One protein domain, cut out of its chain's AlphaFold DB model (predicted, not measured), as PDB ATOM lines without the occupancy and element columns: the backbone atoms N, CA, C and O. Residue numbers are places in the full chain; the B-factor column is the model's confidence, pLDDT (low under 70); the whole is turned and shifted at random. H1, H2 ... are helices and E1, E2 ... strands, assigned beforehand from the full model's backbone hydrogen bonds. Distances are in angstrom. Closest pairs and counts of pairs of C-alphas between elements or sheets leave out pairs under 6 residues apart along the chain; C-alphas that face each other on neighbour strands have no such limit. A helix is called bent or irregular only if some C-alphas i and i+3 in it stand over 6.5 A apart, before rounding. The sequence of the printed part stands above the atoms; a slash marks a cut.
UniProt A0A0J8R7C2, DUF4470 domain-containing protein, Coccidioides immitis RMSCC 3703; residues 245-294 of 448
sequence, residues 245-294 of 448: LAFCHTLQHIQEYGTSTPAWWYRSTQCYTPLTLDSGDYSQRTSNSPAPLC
ATOM      1  N   LEU A 245      -8.458   7.757  22.805       96.44
ATOM      2  CA  LEU A 245      -8.473   7.359  24.219       96.44
ATOM      3  C   LEU A 245      -7.145   6.708  24.601       96.44
ATOM      4  O   LEU A 245      -6.546   7.079  25.614       96.44
ATOM      5  N   ALA A 246      -6.655   5.788  23.766       96.06
ATOM      6  CA  ALA A 246      -5.357   5.143  23.954       96.06
ATOM      7  C   ALA A 246      -4.222   6.174  24.025       96.06
ATOM      8  O   ALA A 246      -3.363   6.104  24.911       96.06
ATOM      9  N   PHE A 247      -4.234   7.162  23.126       96.69
ATOM     10  CA  PHE A 247      -3.257   8.243  23.124       96.69
ATOM     11  C   PHE A 247      -3.340   9.090  24.391       96.69
ATOM     12  O   PHE A 247      -2.326   9.288  25.063       96.69
ATOM     13  N   CYS A 248      -4.544   9.514  24.773       96.81
ATOM     14  CA  CYS A 248      -4.734  10.321  25.969       96.81
ATOM     15  C   CYS A 248      -4.256   9.604  27.241       96.81
ATOM     16  O   CYS A 248      -3.506  10.178  28.030       96.81
ATOM     17  N   HIS A 249      -4.614   8.331  27.428       95.75
ATOM     18  CA  HIS A 249      -4.150   7.552  28.577       95.75
ATOM     19  C   HIS A 249      -2.642   7.281  28.548       95.75
ATOM     20  O   HIS A 249      -2.009   7.222  29.603       95.75
ATOM     21  N   THR A 250      -2.042   7.169  27.362       95.50
ATOM     22  CA  THR A 250      -0.583   7.064  27.228       95.50
ATOM     23  C   THR A 250       0.106   8.359  27.667       95.50
ATOM     24  O   THR A 250       1.081   8.303  28.412       95.50
ATOM     25  N   LEU A 251      -0.426   9.532  27.307       95.12
ATOM     26  CA  LEU A 251       0.089  10.818  27.795       95.12
ATOM     27  C   LEU A 251      -0.050  10.956  29.318       95.12
ATOM     28  O   LEU A 251       0.906  11.362  29.979       95.12
ATOM     29  N   GLN A 252      -1.193  10.553  29.888       93.56
ATOM     30  CA  GLN A 252      -1.388  10.525  31.345       93.56
ATOM     31  C   GLN A 252      -0.362   9.617  32.040       93.56
ATOM     32  O   GLN A 252       0.181   9.976  33.084       93.56
ATOM     33  N   HIS A 253      -0.065   8.451  31.459       92.56
ATOM     34  CA  HIS A 253       0.955   7.544  31.982       92.56
ATOM     35  C   HIS A 253       2.334   8.217  32.018       92.56
ATOM     36  O   HIS A 253       3.015   8.175  33.043       92.56
ATOM     37  N   ILE A 254       2.731   8.891  30.937       91.25
ATOM     38  CA  ILE A 254       4.012   9.611  30.888       91.25
ATOM     39  C   ILE A 254       4.027  10.753  31.914       91.25
ATOM     40  O   ILE A 254       5.041  10.960  32.581       91.25
ATOM     41  N   GLN A 255       2.913  11.472  32.085       88.44
ATOM     42  CA  GLN A 255       2.787  12.539  33.081       88.44
ATOM     43  C   GLN A 255       2.959  12.020  34.517       88.44
ATOM     44  O   GLN A 255       3.595  12.688  35.329       88.44
ATOM     45  N   GLU A 256       2.417  10.838  34.824       87.31
ATOM     46  CA  GLU A 256       2.466  10.251  36.167       87.31
ATOM     47  C   GLU A 256       3.822   9.623  36.495       87.31
ATOM     48  O   GLU A 256       4.360   9.829  37.582       87.31
ATOM     49  N   TYR A 257       4.373   8.839  35.568       87.00
ATOM     50  CA  TYR A 257       5.552   8.015  35.836       87.00
ATOM     51  C   TYR A 257       6.854   8.613  35.284       87.00
ATOM     52  O   TYR A 257       7.936   8.125  35.611       87.00
ATOM     53  N   GLY A 258       6.779   9.660  34.455       82.06
ATOM     54  CA  GLY A 258       7.949  10.323  33.865       82.06
ATOM     55  C   GLY A 258       8.754   9.432  32.914       82.06
ATOM     56  O   GLY A 258       9.948   9.659  32.720       82.06
ATOM     57  N   THR A 259       8.129   8.393  32.356       79.31
ATOM     58  CA  THR A 259       8.760   7.385  31.496       79.31
ATOM     59  C   THR A 259       7.963   7.206  30.210       79.31
ATOM     60  O   THR A 259       6.737   7.236  30.232       79.31
ATOM     61  N   SER A 260       8.667   6.988  29.098       73.62
ATOM     62  CA  SER A 260       8.087   6.637  27.794       73.62
ATOM     63  C   SER A 260       7.822   5.134  27.640       73.62
ATOM     64  O   SER A 260       7.521   4.665  26.542       73.62
ATOM     65  N   THR A 261       7.938   4.356  28.724       80.06
ATOM     66  CA  THR A 261       7.547   2.942  28.720       80.06
ATOM     67  C   THR A 261       6.091   2.787  28.286       80.06
ATOM     68  O   THR A 261       5.263   3.632  28.635       80.06
ATOM     69  N   PRO A 262       5.752   1.706  27.561       78.88
ATOM     70  CA  PRO A 262       4.397   1.516  27.072       78.88
ATOM     71  C   PRO A 262       3.397   1.494  28.228       78.88
ATOM     72  O   PRO A 262       3.552   0.735  29.184       78.88
ATOM     73  N   ALA A 263       2.318   2.258  28.085       85.44
ATOM     74  CA  ALA A 263       1.169   2.204  28.987       85.44
ATOM     75  C   ALA A 263       0.294   0.949  28.757       85.44
ATOM     76  O   ALA A 263      -0.769   0.820  29.355       85.44
ATOM     77  N   TRP A 264       0.733   0.046  27.866       89.31
ATOM     78  CA  TRP A 264       0.037  -1.167  27.414       89.31
ATOM     79  C   TRP A 264      -1.337  -0.932  26.778       89.31
ATOM     80  O   TRP A 264      -2.136  -1.857  26.646       89.31
ATOM     81  N   TRP A 265      -1.577   0.289  26.304       93.38
ATOM     82  CA  TRP A 265      -2.667   0.577  25.384       93.38
ATOM     83  C   TRP A 265      -2.300   0.124  23.978       93.38
ATOM     84  O   TRP A 265      -1.169   0.310  23.526       93.38
ATOM     85  N   TYR A 266      -3.263  -0.456  23.270       94.44
ATOM     86  CA  TYR A 266      -3.121  -0.718  21.845       94.44
ATOM     87  C   TYR A 266      -3.428   0.540  21.044       94.44
ATOM     88  O   TYR A 266      -4.274   1.345  21.427       94.44
ATOM     89  N   ARG A 267      -2.736   0.703  19.916       93.19
ATOM     90  CA  ARG A 267      -2.858   1.879  19.049       93.19
ATOM     91  C   ARG A 267      -4.259   2.060  18.479       93.19
ATOM     92  O   ARG A 267      -4.648   3.188  18.225       93.19
ATOM     93  N   SER A 268      -4.999   0.980  18.256       90.06
ATOM     94  CA  SER A 268      -6.399   1.029  17.836       90.06
ATOM     95  C   SER A 268      -7.139  -0.210  18.326       90.06
ATOM     96  O   SER A 268      -6.519  -1.204  18.705       90.06
ATOM     97  N   THR A 269      -8.466  -0.191  18.244       85.25
ATOM     98  CA  THR A 269      -9.317  -1.356  18.534       85.25
ATOM     99  C   THR A 269      -9.141  -2.503  17.532       85.25
ATOM    100  O   THR A 269      -9.599  -3.615  17.786       85.25
ATOM    101  N   GLN A 270      -8.474  -2.254  16.401       84.62
ATOM    102  CA  GLN A 270      -8.317  -3.203  15.299       84.62
ATOM    103  C   GLN A 270      -6.910  -3.806  15.204       84.62
ATOM    104  O   GLN A 270      -6.659  -4.640  14.334       84.62
ATOM    105  N   CYS A 271      -5.969  -3.404  16.066       83.88
ATOM    106  CA  CYS A 271      -4.601  -3.911  16.011       83.88
ATOM    107  C   CYS A 271      -4.025  -4.215  17.398       83.88
ATOM    108  O   CYS A 271      -4.296  -3.529  18.373       83.88
ATOM    109  N   TYR A 272      -3.151  -5.222  17.465       89.38
ATOM    110  CA  TYR A 272      -2.434  -5.611  18.689       89.38
ATOM    111  C   TYR A 272      -1.089  -4.890  18.845       89.38
ATOM    112  O   TYR A 272      -0.204  -5.363  19.553       89.38
ATOM    113  N   THR A 273      -0.888  -3.770  18.145       91.44
ATOM    114  CA  THR A 273       0.361  -2.999  18.234       91.44
ATOM    115  C   THR A 273       0.285  -2.066  19.441       91.44
ATOM    116  O   THR A 273      -0.601  -1.207  19.459       91.44
ATOM    117  N   PRO A 274       1.173  -2.198  20.443       92.69
ATOM    118  CA  PRO A 274       1.201  -1.278  21.573       92.69
ATOM    119  C   PRO A 274       1.499   0.152  21.115       92.69
ATOM    120  O   PRO A 274       2.351   0.380  20.250       92.69
ATOM    121  N   LEU A 275       0.823   1.124  21.716       94.81
ATOM    122  CA  LEU A 275       1.137   2.532  21.548       94.81
ATOM    123  C   LEU A 275       2.316   2.891  22.456       94.81
ATOM    124  O   LEU A 275       2.234   2.791  23.678       94.81
ATOM    125  N   THR A 276       3.425   3.293  21.841       92.75
ATOM    126  CA  THR A 276       4.629   3.758  22.537       92.75
ATOM    127  C   THR A 276       5.064   5.063  21.895       92.75
ATOM    128  O   THR A 276       5.305   5.086  20.692       92.75
ATOM    129  N   LEU A 277       5.149   6.133  22.687       93.12
ATOM    130  CA  LEU A 277       5.641   7.432  22.231       93.12
ATOM    131  C   LEU A 277       7.167   7.446  22.357       93.12
ATOM    132  O   LEU A 277       7.728   7.927  23.339       93.12
ATOM    133  N   ASP A 278       7.821   6.805  21.392       89.81
ATOM    134  CA  ASP A 278       9.264   6.550  21.381       89.81
ATOM    135  C   ASP A 278      10.088   7.686  20.754       89.81
ATOM    136  O   ASP A 278      11.307   7.559  20.608       89.81
ATOM    137  N   SER A 279       9.457   8.815  20.409       87.38
ATOM    138  CA  SER A 279      10.209   9.984  19.973       87.38
ATOM    139  C   SER A 279      11.043  10.557  21.123       87.38
ATOM    140  O   SER A 279      10.645  10.550  22.294       87.38
ATOM    141  N   GLY A 280      12.211  11.109  20.781       83.50
ATOM    142  CA  GLY A 280      13.080  11.777  21.752       83.50
ATOM    143  C   GLY A 280      12.373  12.908  22.508       83.50
ATOM    144  O   GLY A 280      12.745  13.210  23.638       83.50
ATOM    145  N   ASP A 281      11.304  13.477  21.953       88.06
ATOM    146  CA  ASP A 281      10.575  14.597  22.549       88.06
ATOM    147  C   ASP A 281       9.839  14.224  23.843       88.06
ATOM    148  O   ASP A 281       9.654  15.083  24.704       88.06
ATOM    149  N   TYR A 282       9.478  12.950  24.026       87.75
ATOM    150  CA  TYR A 282       8.840  12.452  25.252       87.75
ATOM    151  C   TYR A 282       9.852  11.991  26.314       87.75
ATOM    152  O   TYR A 282       9.476  11.637  27.433       87.75
ATOM    153  N   SER A 283      11.153  12.050  26.007       78.94
ATOM    154  CA  SER A 283      12.224  11.815  26.978       78.94
ATOM    155  C   SER A 283      12.529  13.106  27.756       78.94
ATOM    156  O   SER A 283      13.381  13.912  27.383       78.94
ATOM    157  N   GLN A 284      11.820  13.315  28.874       63.94
ATOM    158  CA  GLN A 284      11.848  14.563  29.668       63.94
ATOM    159  C   GLN A 284      13.251  15.040  30.105       63.94
ATOM    160  O   GLN A 284      13.411  16.194  30.490       63.94
ATOM    161  N   ARG A 285      14.272  14.174  30.078       59.12
ATOM    162  CA  ARG A 285      15.637  14.488  30.535       59.12
ATOM    163  C   ARG A 285      16.614  14.877  29.424       59.12
ATOM    164  O   ARG A 285      17.715  15.313  29.742       59.12
ATOM    165  N   THR A 286      16.252  14.691  28.157       59.50
ATOM    166  CA  THR A 286      17.211  14.733  27.037       59.50
ATOM    167  C   THR A 286      16.736  15.524  25.823       59.50
ATOM    168  O   THR A 286      17.535  15.748  24.916       59.50
ATOM    169  N   SER A 287      15.476  15.971  25.783       66.94
ATOM    170  CA  SER A 287      14.973  16.743  24.642       66.94
ATOM    171  C   SER A 287      15.272  18.238  24.755       66.94
ATOM    172  O   SER A 287      14.957  18.874  25.759       66.94
ATOM    173  N   ASN A 288      15.792  18.814  23.668       67.25
ATOM    174  CA  ASN A 288      15.893  20.264  23.481       67.25
ATOM    175  C   ASN A 288      14.532  20.910  23.131       67.25
ATOM    176  O   ASN A 288      14.415  22.131  23.156       67.25
ATOM    177  N   SER A 289      13.516  20.106  22.792       74.69
ATOM    178  CA  SER A 289      12.151  20.531  22.453       74.69
ATOM    179  C   SER A 289      11.146  19.504  23.006       74.69
ATOM    180  O   SER A 289      10.644  18.652  22.263       74.69
ATOM    181  N   PRO A 290      10.907  19.497  24.333       87.06
ATOM    182  CA  PRO A 290      10.061  18.492  24.966       87.06
ATOM    183  C   PRO A 290       8.618  18.587  24.462       87.06
ATOM    184  O   PRO A 290       8.073  19.682  24.325       87.06
ATOM    185  N   ALA A 291       7.995  17.436  24.207       90.88
ATOM    186  CA  ALA A 291       6.592  17.383  23.820       90.88
ATOM    187  C   ALA A 291       5.678  17.754  25.005       90.88
ATOM    188  O   ALA A 291       5.958  17.365  26.147       90.88
ATOM    189  N   PRO A 292       4.572  18.481  24.763       92.12
ATOM    190  CA  PRO A 292       3.623  18.821  25.810       92.12
ATOM    191  C   PRO A 292       2.892  17.570  26.315       92.12
ATOM    192  O   PRO A 292       2.421  16.741  25.541       92.12
ATOM    193  N   LEU A 293       2.762  17.465  27.638       92.69
ATOM    194  CA  LEU A 293       1.927  16.460  28.317       92.69
ATOM    195  C   LEU A 293       0.678  17.083  28.959       92.69
ATOM    196  O   LEU A 293      -0.182  16.373  29.473       92.69
ATOM    197  N   CYS A 294       0.588  18.414  28.941       92.69
ATOM    198  CA  CYS A 294      -0.570  19.176  29.381       92.69
ATOM    199  C   CYS A 294      -0.871  20.266  28.352       92.69
ATOM    200  O   CYS A 294       0.048  20.885  27.815       92.69
TER     201      CYS A 294
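AT A GLANCE: This is residues 245 to 294 of the 448 residues of the protein "DUF4470 domain-containing protein" of Coccidioides immitis RMSCC 3703 (UniProt A0A0J8R7C2). One helix, H1, runs along one side of a short rod, with a small two-strand hairpin, E1 and E2, near its first residues. After the hairpin, a long stretch without named elements, residues 275 to 294, runs to the opposite end of the rod and folds back toward H1. The printed part has 50 residues, with one named helix and two named strands in the order H1, E1, E2; the sheet has the order E1 - E2 and is antiparallel. The class is mixed, helices and strands, though under half of the residues are in named elements. The whole is compact, with a radius of gyration of the C-alphas of 10.9 A, and spans 35 by 17 by 14 A.

IN THESE COORDINATES: Find C-alpha 245 at (-8.473, 7.359, 24.219); here H1, residues 245 to 257, begins, and it runs 18.2 A to C-alpha 257 at (5.552, 8.015, 35.836). Read on past eight residues to E1, residues 266 to 268, which is 5.5 A long. Two residues later comes E2, residues 271 to 274, 8.5 A long, ending at C-alpha 274 at (1.201, -1.278, 21.573). From Leu 275 to Cys 294 you meet no named helix and no named strand.

HOW THE PARTS SIT: Look first at H1, where every O i to N i+4 pair is within hydrogen-bond range; it is not bent. Next compare Ala 246 in H1 with Arg 267 in E1: their C-alphas, the closest of the two elements, are 6.4 A apart. H1 and E1 have 4 pairs of C-alphas within 8 A. E1 and E2 form a hairpin of antiparallel neighbours, with 137 degrees between their directions. Across it, the C-alphas of Tyr 266 and Pro 274 face each other at 4.4 A. N of Arg 267 and O of Thr 273 are within hydrogen-bond range at 2.9 A, and so are N of Cys 271 and O of Ser 268 at 3.5 A. H1 and E2 are apart.

THE WHOLE: The two C-alphas farthest apart are those of Gln 270 and Asn 288, at 34.7 A. The first and last printed C-alphas, of Leu 245 and Cys 294, are 15.1 A apart. The printed part has no cut. The link from E1 to E2 is tight, the link from H1 to E1 is short, and no link is long. Read the B-factor column for pLDDT, the model's own confidence: its mean over the printed part is 86.4, and it is under 70 at residues 284 to 288.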